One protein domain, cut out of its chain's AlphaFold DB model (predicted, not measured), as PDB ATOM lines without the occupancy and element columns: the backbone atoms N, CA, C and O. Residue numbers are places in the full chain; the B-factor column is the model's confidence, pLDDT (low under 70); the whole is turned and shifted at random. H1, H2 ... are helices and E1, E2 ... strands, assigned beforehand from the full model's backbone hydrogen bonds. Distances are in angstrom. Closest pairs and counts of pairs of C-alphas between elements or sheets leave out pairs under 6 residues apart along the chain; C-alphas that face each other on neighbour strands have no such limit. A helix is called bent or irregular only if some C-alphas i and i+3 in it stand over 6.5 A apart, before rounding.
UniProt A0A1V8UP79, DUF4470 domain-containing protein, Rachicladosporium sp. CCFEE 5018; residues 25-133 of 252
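Overview. This is residues 25 to 133 of the 252 residues of the protein "DUF4470 domain-containing protein" of Rachicladosporium sp. CCFEE 5018 (UniProt A0A1V8UP79). Two lobes sit end to end: a small lobe of two side-by-side strands, E1 and E2, with H1 folding back alongside them, and a helical lobe in which H2 and H3 form a hairpin and H4 crosses H2. Residues 125 to 133, past a kink in H4, stick out. The printed part has 109 residues, with named elements in the order E1, H1, E2, H2, H3, H4; the two-stranded sheet is parallel and the class is mostly helix. It is only just compact, close to loose, with a radius of gyration of the C-alphas of 15.7 A and spans of 45 by 34 by 23 A.

Arrangement. Start at E1, residues 36 to 40, and its parallel neighbour E2, residues 64 to 68, at 11 degrees; N 38 and O 65 are 2.8 A apart, within hydrogen-bond range. With H1, residues 46 to 54, they make a strand-helix-strand unit, two parallel strands joined through a helix, its crossover right-handed. Beyond it, H2, residues 73 to 88, is close to H1 but not clearly touching, the C-alphas of Met 46 and Asn 79 being closest at 6.6 A. H2 touches H3, residues 93 to 104, closest at C-alphas 82 and 99, 5.5 A, in a hairpin tilted 11 degrees. H4, residues 110 to 132, touches H2 with residues 119 to 123 alone, closest at C-alphas 120 and 84, 6.5 A. Every O i to N i+4 pair is within hydrogen-bond range in H1, H2 and H3, but 13 of 19 in H4.

Along the chain. Find C-alpha 36, where E1 begins, at (209.291, 356.079, 239.047). H2 runs 22.4 A and H3 16.5 A. H4 runs 25.0 A to C-alpha 132 at (192.577, 355.960, 267.128); it is irregular, C-alphas 123 and 126 being 7.7 A apart.

Size, cuts and confidence. The C-alphas of Gly 29 and Arg 133, the two farthest apart, are 47.7 A apart. The printed part has no cut and no long link. Look for pLDDT under 70 at residues 89 to 91 and 106.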
ATOM      1  N   GLU A  25     216.088 348.742 233.214       87.88
ATOM      2  CA  GLU A  25     217.183 348.768 232.244       87.88
ATOM      3  C   GLU A  25     216.761 348.276 230.855       87.88
ATOM      4  O   GLU A  25     217.199 348.827 229.850       87.88
ATOM      5  N   LYS A  26     215.889 347.266 230.791       86.75
ATOM      6  CA  LYS A  26     215.423 346.691 229.525       86.75
ATOM      7  C   LYS A  26     214.343 347.541 228.862       86.75
ATOM      8  O   LYS A  26     214.288 347.576 227.638       86.75
ATOM      9  N   ASN A  27     213.489 348.177 229.662       87.69
ATOM     10  CA  ASN A  27     212.322 348.905 229.167       87.69
ATOM     11  C   ASN A  27     212.621 350.387 228.897       87.69
ATOM     12  O   ASN A  27     212.197 350.915 227.877       87.69
ATOM     13  N   GLU A  28     213.388 351.035 229.775       88.19
ATOM     14  CA  GLU A  28     213.645 352.484 229.753       88.19
ATOM     15  C   GLU A  28     215.145 352.835 229.667       88.19
ATOM     16  O   GLU A  28     215.517 353.998 229.487       88.19
ATOM     17  N   GLY A  29     216.027 351.836 229.785       86.88
ATOM     18  CA  GLY A  29     217.478 351.990 229.721       86.88
ATOM     19  C   GLY A  29     218.157 352.145 231.088       86.88
ATOM     20  O   GLY A  29     217.589 352.648 232.057       86.88
ATOM     21  N   ALA A  30     219.430 351.741 231.165       88.31
ATOM     22  CA  ALA A  30     220.238 351.785 232.393       88.31
ATOM     23  C   ALA A  30     220.420 353.201 232.982       88.31
ATOM     24  O   ALA A  30     220.730 353.356 234.163       88.31
ATOM     25  N   HIS A  31     220.238 354.231 232.153       91.50
ATOM     26  CA  HIS A  31     220.425 355.642 232.497       91.50
ATOM     27  C   HIS A  31     219.103 356.410 232.590       91.50
ATOM     28  O   HIS A  31     219.092 357.627 232.423       91.50
ATOM     29  N   TYR A  32     217.989 355.714 232.827       90.19
ATOM     30  CA  TYR A  32     216.692 356.358 232.986       90.19
ATOM     31  C   TYR A  32     216.731 357.451 234.066       90.19
ATOM     32  O   TYR A  32     217.131 357.220 235.210       90.19
ATOM     33  N   GLU A  33     216.291 358.655 233.690       90.81
ATOM     34  CA  GLU A  33     216.381 359.854 234.525       90.81
ATOM     35  C   GLU A  33     215.026 360.383 235.027       90.81
ATOM     36  O   GLU A  33     214.975 361.429 235.682       90.81
ATOM     37  N   GLY A  34     213.930 359.679 234.745       87.94
ATOM     38  CA  GLY A  34     212.600 360.054 235.217       87.94
ATOM     39  C   GLY A  34     212.302 359.575 236.640       87.94
ATOM     40  O   GLY A  34     213.007 358.743 237.204       87.94
ATOM     41  N   ASN A  35     211.221 360.094 237.224       88.75
ATOM     42  CA  ASN A  35     210.704 359.591 238.497       88.75
ATOM     43  C   ASN A  35     209.894 358.315 238.257       88.75
ATOM     44  O   ASN A  35     208.987 358.319 237.424       88.75
ATOM     45  N   LEU A  36     210.120 357.282 239.063       84.12
ATOM     46  CA  LEU A  36     209.291 356.079 239.047       84.12
ATOM     47  C   LEU A  36     208.122 356.208 240.017       84.12
ATOM     48  O   LEU A  36     208.296 356.553 241.185       84.12
ATOM     49  N   ARG A  37     206.917 355.906 239.534       86.06
ATOM     50  CA  ARG A  37     205.685 355.845 240.330       86.06
ATOM     51  C   ARG A  37     205.034 354.493 240.091       86.06
ATOM     52  O   ARG A  37     204.499 354.259 239.014       86.06
ATOM     53  N   LEU A  38     205.116 353.605 241.073       80.62
ATOM     54  CA  LEU A  38     204.679 352.220 240.948       80.62
ATOM     55  C   LEU A  38     203.455 351.974 241.824       80.62
ATOM     56  O   LEU A  38     203.451 352.312 243.011       80.62
ATOM     57  N   LEU A  39     202.432 351.361 241.233       81.75
ATOM     58  CA  LEU A  39     201.226 350.922 241.921       81.75
ATOM     59  C   LEU A  39     201.213 349.397 241.996       81.75
ATOM     60  O   LEU A  39     201.116 348.721 240.978       81.75
ATOM     61  N   PHE A  40     201.233 348.875 243.216       79.00
ATOM     62  CA  PHE A  40     200.969 347.479 243.514       79.00
ATOM     63  C   PHE A  40     199.548 347.384 244.095       79.00
ATOM     64  O   PHE A  40     199.301 347.590 245.288       79.00
ATOM     65  N   ALA A  41     198.571 347.140 243.222       77.88
ATOM     66  CA  ALA A  41     197.183 346.915 243.621       77.88
ATOM     67  C   ALA A  41     196.982 345.447 244.038       77.88
ATOM     68  O   ALA A  41     197.547 344.559 243.407       77.88
ATOM     69  N   ALA A  42     196.191 345.201 245.090       75.00
ATOM     70  CA  ALA A  42     196.021 343.869 245.694       75.00
ATOM     71  C   ALA A  42     197.365 343.192 246.017       75.00
ATOM     72  O   ALA A  42     197.678 342.091 245.562       75.00
ATOM     73  N   SER A  43     198.183 343.899 246.793       78.81
ATOM     74  CA  SER A  43     199.557 343.544 247.146       78.81
ATOM     75  C   SER A  43     199.672 342.387 248.145       78.81
ATOM     76  O   SER A  43     200.452 342.454 249.095       78.81
ATOM     77  N   GLY A  44     198.960 341.282 247.930       77.19
ATOM     78  CA  GLY A  44     199.189 340.045 248.681       77.19
ATOM     79  C   GLY A  44     200.637 339.546 248.552       77.19
ATOM     80  O   GLY A  44     201.173 338.959 249.498       77.19
ATOM     81  N   ASP A  45     201.276 339.839 247.409       78.12
ATOM     82  CA  ASP A  45     202.660 339.496 247.064       78.12
ATOM     83  C   ASP A  45     203.616 340.683 247.142       78.12
ATOM     84  O   ASP A  45     204.083 341.227 246.140       78.12
ATOM     85  N   MET A  46     204.032 341.020 248.358       84.25
ATOM     86  CA  MET A  46     205.071 342.030 248.575       84.25
ATOM     87  C   MET A  46     206.443 341.644 247.965       84.25
ATOM     88  O   MET A  46     207.339 342.477 247.847       84.25
ATOM     89  N   ARG A  47     206.603 340.398 247.490       85.44
ATOM     90  CA  ARG A  47     207.800 339.897 246.801       85.44
ATOM     91  C   ARG A  47     208.057 340.671 245.516       85.44
ATOM     92  O   ARG A  47     209.206 340.943 245.205       85.44
ATOM     93  N   ASN A  48     206.993 341.065 244.821       85.12
ATOM     94  CA  ASN A  48     207.096 341.856 243.599       85.12
ATOM     95  C   ASN A  48     207.610 343.264 243.898       85.12
ATOM     96  O   ASN A  48     208.422 343.789 243.143       85.12
ATOM     97  N   VAL A  49     207.206 343.851 245.031       86.81
ATOM     98  CA  VAL A  49     207.727 345.149 245.488       86.81
ATOM     99  C   VAL A  49     209.228 345.044 245.733       86.81
ATOM    100  O   VAL A  49     209.997 345.814 245.163       86.81
ATOM    101  N   LEU A  50     209.648 344.061 246.536       84.94
ATOM    102  CA  LEU A  50     211.060 343.881 246.869       84.94
ATOM    103  C   LEU A  50     211.917 343.544 245.652       84.94
ATOM    104  O   LEU A  50     212.972 344.145 245.481       84.94
ATOM    105  N   GLU A  51     211.471 342.620 244.803       88.56
ATOM    106  CA  GLU A  51     212.230 342.210 243.621       88.56
ATOM    107  C   GLU A  51     212.383 343.365 242.633       88.56
ATOM    108  O   GLU A  51     213.478 343.612 242.140       88.56
ATOM    109  N   THR A  52     211.326 344.151 242.432       88.12
ATOM    110  CA  THR A  52     211.383 345.353 241.592       88.12
ATOM    111  C   THR A  52     212.358 346.385 242.153       88.12
ATOM    112  O   THR A  52     213.178 346.914 241.412       88.12
ATOM    113  N   MET A  53     212.317 346.656 243.464       87.50
ATOM    114  CA  MET A  53     213.258 347.582 244.107       87.50
ATOM    115  C   MET A  53     214.706 347.096 243.995       87.50
ATOM    116  O   MET A  53     215.602 347.887 243.714       87.50
ATOM    117  N   ARG A  54     214.929 345.793 244.199       88.12
ATOM    118  CA  ARG A  54     216.243 345.148 244.116       88.12
ATOM    119  C   ARG A  54     216.815 345.181 242.697       88.12
ATOM    120  O   ARG A  54     218.029 345.282 242.539       88.12
ATOM    121  N   CYS A  55     215.961 345.071 241.683       90.62
ATOM    122  CA  CYS A  55     216.349 345.072 240.274       90.62
ATOM    123  C   CYS A  55     216.523 346.472 239.674       90.62
ATOM    124  O   CYS A  55     216.898 346.582 238.504       90.62
ATOM    125  N   LEU A  56     216.290 347.546 240.439       91.38
ATOM    126  CA  LEU A  56     216.595 348.888 239.954       91.38
ATOM    127  C   LEU A  56     218.103 349.026 239.674       91.38
ATOM    128  O   LEU A  56     218.922 348.613 240.502       91.38
ATOM    129  N   PRO A  57     218.497 349.628 238.536       91.25
ATOM    130  CA  PRO A  57     219.900 349.856 238.219       91.25
ATOM    131  C   PRO A  57     220.602 350.642 239.326       91.25
ATOM    132  O   PRO A  57     220.073 351.642 239.809       91.25
ATOM    133  N   LEU A  58     221.840 350.273 239.665       89.12
ATOM    134  CA  LEU A  58     222.644 350.994 240.670       89.12
ATOM    135  C   LEU A  58     222.852 352.483 240.328       89.12
ATOM    136  O   LEU A  58     223.101 353.304 241.213       89.12
ATOM    137  N   ALA A  59     222.764 352.828 239.040       89.38
ATOM    138  CA  ALA A  59     222.857 354.195 238.538       89.38
ATOM    139  C   ALA A  59     221.564 355.011 238.723       89.38
ATOM    140  O   ALA A  59     221.604 356.237 238.605       89.38
ATOM    141  N   TYR A  60     220.427 354.378 239.024       90.88
ATOM    142  CA  TYR A  60     219.158 355.070 239.219       90.88
ATOM    143  C   TYR A  60     219.178 355.856 240.538       90.88
ATOM    144  O   TYR A  60     219.283 355.297 241.630       90.88
ATOM    145  N   ARG A  61     219.096 357.187 240.437       87.19
ATOM    146  CA  ARG A  61     219.157 358.119 241.584       87.19
ATOM    147  C   ARG A  61     217.888 358.946 241.773       87.19
ATOM    148  O   ARG A  61     217.868 359.852 242.605       87.19
ATOM    149  N   LYS A  62     216.850 358.698 240.976       90.25
ATOM    150  CA  LYS A  62     215.637 359.522 240.973       90.25
ATOM    151  C   LYS A  62     214.635 359.017 242.020       90.25
ATOM    152  O   LYS A  62     214.692 357.851 242.415       90.25
ATOM    153  N   PRO A  63     213.709 359.871 242.488       85.00
ATOM    154  CA  PRO A  63     212.648 359.465 243.403       85.00
ATOM    155  C   PRO A  63     211.861 358.238 242.924       85.00
ATOM    156  O   PRO A  63     211.433 358.164 241.770       85.00
ATOM    157  N   LEU A  64     211.638 357.299 243.842       81.62
ATOM    158  CA  LEU A  64     210.757 356.148 243.674       81.62
ATOM    159  C   LEU A  64     209.534 356.330 244.578       81.62
ATOM    160  O   LEU A  64     209.659 356.387 245.799       81.62
ATOM    161  N   PHE A  65     208.350 356.406 243.979       82.56
ATOM    162  CA  PHE A  65     207.075 356.464 244.682       82.56
ATOM    163  C   PHE A  65     206.405 355.095 244.607       82.56
ATOM    164  O   PHE A  65     206.081 354.624 243.518       82.56
ATOM    165  N   LEU A  66     206.191 354.461 245.760       78.19
ATOM    166  CA  LEU A  66     205.528 353.164 245.868       78.19
ATOM    167  C   LEU A  66     204.137 353.342 246.472       78.19
ATOM    168  O   LEU A  66     203.987 353.910 247.552       78.19
ATOM    169  N   HIS A  67     203.127 352.816 245.789       81.44
ATOM    170  CA  HIS A  67     201.753 352.761 246.264       81.44
ATOM    171  C   HIS A  67     201.366 351.290 246.444       81.44
ATOM    172  O   HIS A  67     201.266 350.554 245.466       81.44
ATOM    173  N   ILE A  68     201.180 350.855 247.692       81.56
ATOM    174  CA  ILE A  68     200.894 349.461 248.064       81.56
ATOM    175  C   ILE A  68     199.506 349.430 248.703       81.56
ATOM    176  O   ILE A  68     199.275 350.125 249.691       81.56
ATOM    177  N   ASN A  69     198.583 348.648 248.145       82.50
ATOM    178  CA  ASN A  69     197.214 348.549 248.654       82.50
ATOM    179  C   ASN A  69     196.684 347.111 248.609       82.50
ATOM    180  O   ASN A  69     197.063 346.339 247.729       82.50
ATOM    181  N   ASP A  70     195.759 346.786 249.509       83.06
ATOM    182  CA  ASP A  70     194.989 345.544 249.503       83.06
ATOM    183  C   ASP A  70     193.587 345.767 250.100       83.06
ATOM    184  O   ASP A  70     193.361 346.723 250.840       83.06
ATOM    185  N   LYS A  71     192.635 344.887 249.772       75.88
ATOM    186  CA  LYS A  71     191.302 344.886 250.392       75.88
ATOM    187  C   LYS A  71     191.332 344.351 251.823       75.88
ATOM    188  O   LYS A  71     190.428 344.649 252.599       75.88
ATOM    189  N   ASP A  72     192.311 343.506 252.145       76.19
ATOM    190  CA  ASP A  72     192.475 342.937 253.476       76.19
ATOM    191  C   ASP A  72     193.418 343.819 254.297       76.19
ATOM    192  O   ASP A  72     194.605 343.961 253.986       76.19
ATOM    193  N   LEU A  73     192.880 344.408 255.366       77.62
ATOM    194  CA  LEU A  73     193.634 345.287 256.252       77.62
ATOM    195  C   LEU A  73     194.847 344.580 256.865       77.62
ATOM    196  O   LEU A  73     195.874 345.223 257.059       77.62
ATOM    197  N   ASP A  74     194.768 343.274 257.127       79.25
ATOM    198  CA  ASP A  74     195.894 342.525 257.688       79.25
ATOM    199  C   ASP A  74     197.055 342.452 256.689       79.25
ATOM    200  O   ASP A  74     198.216 342.542 257.086       79.25
ATOM    201  N   ILE A  75     196.755 342.333 255.390       83.81
ATOM    202  CA  ILE A  75     197.772 342.346 254.331       83.81
ATOM    203  C   ILE A  75     198.403 343.735 254.243       83.81
ATOM    204  O   ILE A  75     199.628 343.842 254.206       83.81
ATOM    205  N   VAL A  76     197.591 344.798 254.262       82.81
ATOM    206  CA  VAL A  76     198.093 346.183 254.254       82.81
ATOM    207  C   VAL A  76     198.985 346.445 255.467       82.81
ATOM    208  O   VAL A  76     200.100 346.943 255.314       82.81
ATOM    209  N   ALA A  77     198.528 346.069 256.661       81.69
ATOM    210  CA  ALA A  77     199.270 346.239 257.904       81.69
ATOM    211  C   ALA A  77     200.588 345.458 257.884       81.69
ATOM    212  O   ALA A  77     201.636 346.016 258.208       81.69
ATOM    213  N   ARG A  78     200.567 344.194 257.445       85.88
ATOM    214  CA  ARG A  78     201.780 343.382 257.305       85.88
ATOM    215  C   ARG A  78     202.762 344.014 256.324       85.88
ATOM    216  O   ARG A  78     203.942 344.125 256.642       85.88
ATOM    217  N   ASN A  79     202.290 344.429 255.151       86.69
ATOM    218  CA  ASN A  79     203.156 345.028 254.143       86.69
ATOM    219  C   ASN A  79     203.797 346.320 254.666       86.69
ATOM    220  O   ASN A  79     204.997 346.517 254.504       86.69
ATOM    221  N   LEU A  80     203.027 347.156 255.371       84.00
ATOM    222  CA  LEU A  80     203.549 348.349 256.032       84.00
ATOM    223  C   LEU A  80     204.636 348.002 257.059       84.00
ATOM    224  O   LEU A  80     205.697 348.618 257.043       84.00
ATOM    225  N   ILE A  81     204.403 347.007 257.922       85.44
ATOM    226  CA  ILE A  81     205.377 346.563 258.934       85.44
ATOM    227  C   ILE A  81     206.683 346.107 258.276       85.44
ATOM    228  O   ILE A  81     207.754 346.530 258.703       85.44
ATOM    229  N   VAL A  82     206.608 345.280 257.230       85.81
ATOM    230  CA  VAL A  82     207.796 344.798 256.509       85.81
ATOM    231  C   VAL A  82     208.533 345.960 255.835       85.81
ATOM    232  O   VAL A  82     209.757 346.017 255.903       85.81
ATOM    233  N   THR A  83     207.824 346.929 255.244       83.00
ATOM    234  CA  THR A  83     208.454 348.112 254.634       83.00
ATOM    235  C   THR A  83     209.155 348.979 255.678       83.00
ATOM    236  O   THR A  83     210.278 349.418 255.449       83.00
ATOM    237  N   LEU A  84     208.521 349.217 256.829       81.06
ATOM    238  CA  LEU A  84     209.126 349.988 257.918       81.06
ATOM    239  C   LEU A  84     210.352 349.273 258.488       81.06
ATOM    240  O   LEU A  84     211.376 349.913 258.704       81.06
ATOM    241  N   ALA A  85     210.284 347.952 258.663       83.25
ATOM    242  CA  ALA A  85     211.427 347.152 259.089       83.25
ATOM    243  C   ALA A  85     212.595 347.260 258.101       83.25
ATOM    244  O   ALA A  85     213.713 347.540 258.520       83.25
ATOM    245  N   ALA A  86     212.331 347.133 256.795       80.19
ATOM    246  CA  ALA A  86     213.349 347.306 255.757       80.19
ATOM    247  C   ALA A  86     213.977 348.710 255.777       80.19
ATOM    248  O   ALA A  86     215.157 348.861 255.479       80.19
ATOM    249  N   PHE A  87     213.196 349.735 256.129       75.50
ATOM    250  CA  PHE A  87     213.665 351.117 256.192       75.50
ATOM    251  C   PHE A  87     214.554 351.393 257.411       75.50
ATOM    252  O   PHE A  87     215.570 352.071 257.290       75.50
ATOM    253  N   VAL A  88     214.185 350.869 258.583       73.25
ATOM    254  CA  VAL A  88     214.953 351.048 259.830       73.25
ATOM    255  C   VAL A  88     216.247 350.241 259.816       73.25
ATOM    256  O   VAL A  88     217.229 350.623 260.444       73.25
ATOM    257  N   ALA A  89     216.260 349.127 259.093       65.31
ATOM    258  CA  ALA A  89     217.293 348.119 259.216       65.31
ATOM    259  C   ALA A  89     218.308 348.080 258.079       65.31
ATOM    260  O   ALA A  89     218.697 346.998 257.627       65.31
ATOM    261  N   LEU A  90     218.764 349.248 257.634       59.34
ATOM    262  CA  LEU A  90     219.950 349.315 256.790       59.34
ATOM    263  C   LEU A  90     221.102 348.618 257.545       59.34
ATOM    264  O   LEU A  90     221.539 349.089 258.590       59.34
ATOM    265  N   ASP A  91     221.510 347.453 257.039       62.16
ATOM    266  CA  ASP A  91     222.570 346.572 257.554       62.16
ATOM    267  C   ASP A  91     222.301 345.792 258.864       62.16
ATOM    268  O   ASP A  91     223.247 345.308 259.488       62.16
ATOM    269  N   ASN A  92     221.038 345.570 259.264       70.00
ATOM    270  CA  ASN A  92     220.721 344.723 260.431       70.00
ATOM    271  C   ASN A  92     220.130 343.345 260.047       70.00
ATOM    272  O   ASN A  92     218.979 343.228 259.622       70.00
ATOM    273  N   VAL A  93     220.907 342.279 260.277       73.12
ATOM    274  CA  VAL A  93     220.509 340.868 260.078       73.12
ATOM    275  C   VAL A  93     219.266 340.491 260.896       73.12
ATOM    276  O   VAL A  93     218.420 339.735 260.419       73.12
ATOM    277  N   GLU A  94     219.112 341.047 262.095       73.56
ATOM    278  CA  GLU A  94     217.984 340.774 262.996       73.56
ATOM    279  C   GLU A  94     216.662 341.275 262.410       73.56
ATOM    280  O   GLU A  94     215.612 340.663 262.600       73.56
ATOM    281  N   ALA A  95     216.700 342.351 261.627       77.00
ATOM    282  CA  ALA A  95     215.508 342.850 260.964       77.00
ATOM    283  C   ALA A  95     215.135 342.037 259.725       77.00
ATOM    284  O   ALA A  95     213.956 341.941 259.396       77.00
ATOM    285  N   VAL A  96     216.114 341.441 259.037       82.12
ATOM    286  CA  VAL A  96     215.839 340.488 257.952       82.12
ATOM    287  C   VAL A  96     215.141 339.257 258.517       82.12
ATOM    288  O   VAL A  96     214.116 338.843 257.975       82.12
ATOM    289  N   ASP A  97     215.632 338.723 259.638       84.31
ATOM    290  CA  ASP A  97     214.972 337.621 260.342       84.31
ATOM    291  C   ASP A  97     213.560 338.015 260.803       84.31
ATOM    292  O   ASP A  97     212.589 337.304 260.536       84.31
ATOM    293  N   PHE A  98     213.404 339.203 261.391       86.06
ATOM    294  CA  PHE A  98     212.098 339.748 261.755       86.06
ATOM    295  C   PHE A  98     211.147 339.847 260.550       86.06
ATOM    296  O   PHE A  98     210.012 339.372 260.620       86.06
ATOM    297  N   MET A  99     211.596 340.422 259.428       86.38
ATOM    298  CA  MET A  99     210.798 340.556 258.206       86.38
ATOM    299  C   MET A  99     210.358 339.194 257.677       86.38
ATOM    300  O   MET A  99     209.183 339.021 257.357       86.38
ATOM    301  N   LEU A 100     211.268 338.219 257.610       85.00
ATOM    302  CA  LEU A 100     210.952 336.863 257.161       85.00
ATOM    303  C   LEU A 100     209.938 336.183 258.082       85.00
ATOM    304  O   LEU A 100     209.015 335.534 257.589       85.00
ATOM    305  N   ASN A 101     210.058 336.371 259.397       85.19
ATOM    306  CA  ASN A 101     209.110 335.826 260.360       85.19
ATOM    307  C   ASN A 101     207.730 336.485 260.248       85.19
ATOM    308  O   ASN A 101     206.736 335.774 260.166       85.19
ATOM    309  N   ILE A 102     207.644 337.814 260.162       83.31
ATOM    310  CA  ILE A 102     206.364 338.512 259.937       83.31
ATOM    311  C   ILE A 102     205.727 338.104 258.610       83.31
ATOM    312  O   ILE A 102     204.501 338.040 258.487       83.31
ATOM    313  N   TRP A 103     206.550 337.838 257.599       81.25
ATOM    314  CA  TRP A 103     206.051 337.486 256.287       81.25
ATOM    315  C   TRP A 103     205.578 336.040 256.217       81.25
ATOM    316  O   TRP A 103     204.451 335.816 255.793       81.25
ATOM    317  N   TYR A 104     206.392 335.062 256.618       76.31
ATOM    318  CA  TYR A 104     206.145 333.639 256.351       76.31
ATOM    319  C   TYR A 104     205.782 332.809 257.584       76.31
ATOM    320  O   TYR A 104     205.356 331.664 257.434       76.31
ATOM    321  N   SER A 105     205.925 333.356 258.793       73.19
ATOM    322  CA  SER A 105     205.600 332.655 260.034       73.19
ATOM    323  C   SER A 105     204.286 333.154 260.631       73.19
ATOM    324  O   SER A 105     203.935 334.327 260.555       73.19
ATOM    325  N   ALA A 106     203.555 332.246 261.278       63.16
ATOM    326  CA  ALA A 106     202.407 332.594 262.117       63.16
ATOM    327  C   ALA A 106     202.821 332.932 263.564       63.16
ATOM    328  O   ALA A 106     201.965 333.231 264.396       63.16
ATOM    329  N   LEU A 107     204.116 332.829 263.886       72.81
ATOM    330  CA  LEU A 107     204.646 332.955 265.240       72.81
ATOM    331  C   LEU A 107     205.505 334.215 265.371       72.81
ATOM    332  O   LEU A 107     206.477 334.401 264.642       72.81
ATOM    333  N   ILE A 108     205.164 335.048 266.353       78.69
ATOM    334  CA  ILE A 108     205.934 336.231 266.744       78.69
ATOM    335  C   ILE A 108     206.673 335.893 268.041       78.69
ATOM    336  O   ILE A 108     206.055 335.506 269.033       78.69
ATOM    337  N   THR A 109     208.003 336.005 268.030       84.19
ATOM    338  CA  THR A 109     208.836 335.825 269.224       84.19
ATOM    339  C   THR A 109     208.758 337.071 270.107       84.19
ATOM    340  O   THR A 109     208.330 338.141 269.673       84.19
ATOM    341  N   LYS A 110     209.217 336.963 271.359       86.88
ATOM    342  CA  LYS A 110     209.296 338.128 272.247       86.88
ATOM    343  C   LYS A 110     210.169 339.244 271.653       86.88
ATOM    344  O   LYS A 110     209.742 340.391 271.657       86.88
ATOM    345  N   SER A 111     211.323 338.905 271.075       85.50
ATOM    346  CA  SER A 111     212.206 339.888 270.432       85.50
ATOM    347  C   SER A 111     211.536 340.586 269.247       85.50
ATOM    348  O   SER A 111     211.667 341.796 269.105       85.50
ATOM    349  N   HIS A 112     210.754 339.864 268.436       84.62
ATOM    350  CA  HIS A 112     209.988 340.467 267.343       84.62
ATOM    351  C   HIS A 112     208.908 341.430 267.854       84.62
ATOM    352  O   HIS A 112     208.706 342.494 267.272       84.62
ATOM    353  N   ALA A 113     208.222 341.081 268.945       86.12
ATOM    354  CA  ALA A 113     207.233 341.960 269.566       86.12
ATOM    355  C   ALA A 113     207.879 343.221 270.164       86.12
ATOM    356  O   ALA A 113     207.343 344.317 270.001       86.12
ATOM    357  N   ASP A 114     209.039 343.077 270.807       87.00
ATOM    358  CA  ASP A 114     209.801 344.203 271.347       87.00
ATOM    359  C   ASP A 114     210.287 345.125 270.212       87.00
ATOM    360  O   ASP A 114     210.124 346.340 270.305       87.00
ATOM    361  N   PHE A 115     210.782 344.568 269.101       85.38
ATOM    362  CA  PHE A 115     211.174 345.334 267.910       85.38
ATOM    363  C   PHE A 115     209.991 346.091 267.287       85.38
ATOM    364  O   PHE A 115     210.080 347.288 267.013       85.38
ATOM    365  N   LEU A 116     208.838 345.429 267.128       85.25
ATOM    366  CA  LEU A 116     207.596 346.070 266.678       85.25
ATOM    367  C   LEU A 116     207.230 347.274 267.542       85.25
ATOM    368  O   LEU A 116     206.877 348.333 267.017       85.25
ATOM    369  N   TRP A 117     207.276 347.102 268.863       87.31
ATOM    370  CA  TRP A 117     206.806 348.126 269.783       87.31
ATOM    371  C   TRP A 117     207.772 349.283 269.973       87.31
ATOM    372  O   TRP A 117     207.314 350.424 270.051       87.31
ATOM    373  N   ASN A 118     209.066 348.995 270.051       86.50
ATOM    374  CA  ASN A 118     210.072 349.986 270.404       86.50
ATOM    375  C   ASN A 118     210.649 350.683 269.169       86.50
ATOM    376  O   ASN A 118     210.869 351.887 269.225       86.50
ATOM    377  N   GLU A 119     210.814 349.970 268.051       84.00
ATOM    378  CA  GLU A 119     211.466 350.512 266.851       84.00
ATOM    379  C   GLU A 119     210.452 350.953 265.788       84.00
ATOM    380  O   GLU A 119     210.544 352.055 265.249       84.00
ATOM    381  N   LEU A 120     209.439 350.125 265.490       83.94
ATOM    382  CA  LEU A 120     208.526 350.396 264.368       83.94
ATOM    383  C   LEU A 120     207.329 351.272 264.746       83.94
ATOM    384  O   LEU A 120     206.972 352.186 263.998       83.94
ATOM    385  N   ARG A 121     206.691 351.026 265.898       84.00
ATOM    386  CA  ARG A 121     205.512 351.793 266.339       84.00
ATOM    387  C   ARG A 121     205.762 353.308 266.374       84.00
ATOM    388  O   ARG A 121     204.873 354.030 265.914       84.00
ATOM    389  N   PRO A 122     206.903 353.827 266.876       86.62
ATOM    390  CA  PRO A 122     207.130 355.271 266.925       86.62
ATOM    391  C   PRO A 122     207.057 355.956 265.555       86.62
ATOM    392  O   PRO A 122     206.567 357.079 265.470       86.62
ATOM    393  N   LEU A 123     207.445 355.264 264.476       79.00
ATOM    394  CA  LEU A 123     207.437 355.805 263.107       79.00
ATOM    395  C   LEU A 123     206.033 356.118 262.588       79.00
ATOM    396  O   LEU A 123     205.859 356.989 261.739       79.00
ATOM    397  N   ILE A 124     205.028 355.408 263.098       78.75
ATOM    398  CA  ILE A 124     203.623 355.572 262.711       78.75
ATOM    399  C   ILE A 124     202.762 356.119 263.847       78.75
ATOM    400  O   ILE A 124     201.552 356.252 263.678       78.75
ATOM    401  N   ALA A 125     203.355 356.453 264.996       80.69
ATOM    402  CA  ALA A 125     202.623 356.851 266.195       80.69
ATOM    403  C   ALA A 125     201.696 358.045 265.941       80.69
ATOM    404  O   ALA A 125     200.540 358.012 266.349       80.69
ATOM    405  N   ASP A 126     202.159 359.057 265.206       75.00
ATOM    406  CA  ASP A 126     201.343 360.220 264.843       75.00
ATOM    407  C   ASP A 126     200.119 359.832 263.991       75.00
ATOM    408  O   ASP A 126     199.006 360.296 264.240       75.00
ATOM    409  N   VAL A 127     200.291 358.919 263.028       73.38
ATOM    410  CA  VAL A 127     199.180 358.394 262.216       73.38
ATOM    411  C   VAL A 127     198.215 357.601 263.090       73.38
ATOM    412  O   VAL A 127     197.014 357.849 263.032       73.38
ATOM    413  N   VAL A 128     198.731 356.699 263.931       76.00
ATOM    414  CA  VAL A 128     197.932 355.874 264.850       76.00
ATOM    415  C   VAL A 128     197.104 356.754 265.790       76.00
ATOM    416  O   VAL A 128     195.898 356.562 265.892       76.00
ATOM    417  N   LEU A 129     197.703 357.775 266.402       77.88
ATOM    418  CA  LEU A 129     197.005 358.711 267.292       77.88
ATOM    419  C   LEU A 129     195.911 359.505 266.561       77.88
ATOM    420  O   LEU A 129     194.837 359.748 267.112       77.88
ATOM    421  N   LYS A 130     196.151 359.886 265.300       72.62
ATOM    422  CA  LYS A 130     195.170 360.603 264.468       72.62
ATOM    423  C   LYS A 130     193.968 359.749 264.069       72.62
ATOM    424  O   LYS A 130     192.907 360.312 263.781       72.62
ATOM    425  N   ILE A 131     194.126 358.428 264.005       71.19
ATOM    426  CA  ILE A 131     193.061 357.499 263.600       71.19
ATOM    427  C   ILE A 131     192.386 356.804 264.786       71.19
ATOM    428  O   ILE A 131     191.231 356.423 264.654       71.19
ATOM    429  N   GLU A 132     193.046 356.701 265.942       75.94
ATOM    430  CA  GLU A 132     192.577 355.960 267.128       75.94
ATOM    431  C   GLU A 132     191.169 356.364 267.586       75.94
ATOM    432  O   GLU A 132     190.382 355.528 268.018       75.94
ATOM    433  N   ARG A 133     190.830 357.653 267.472       77.44
ATOM    434  CA  ARG A 133     189.536 358.196 267.916       77.44
ATOM    435  C   ARG A 133     188.478 358.253 266.818       77.44
ATOM    436  O   ARG A 133     187.393 358.781 267.049       77.44
TER     437      ARG A 133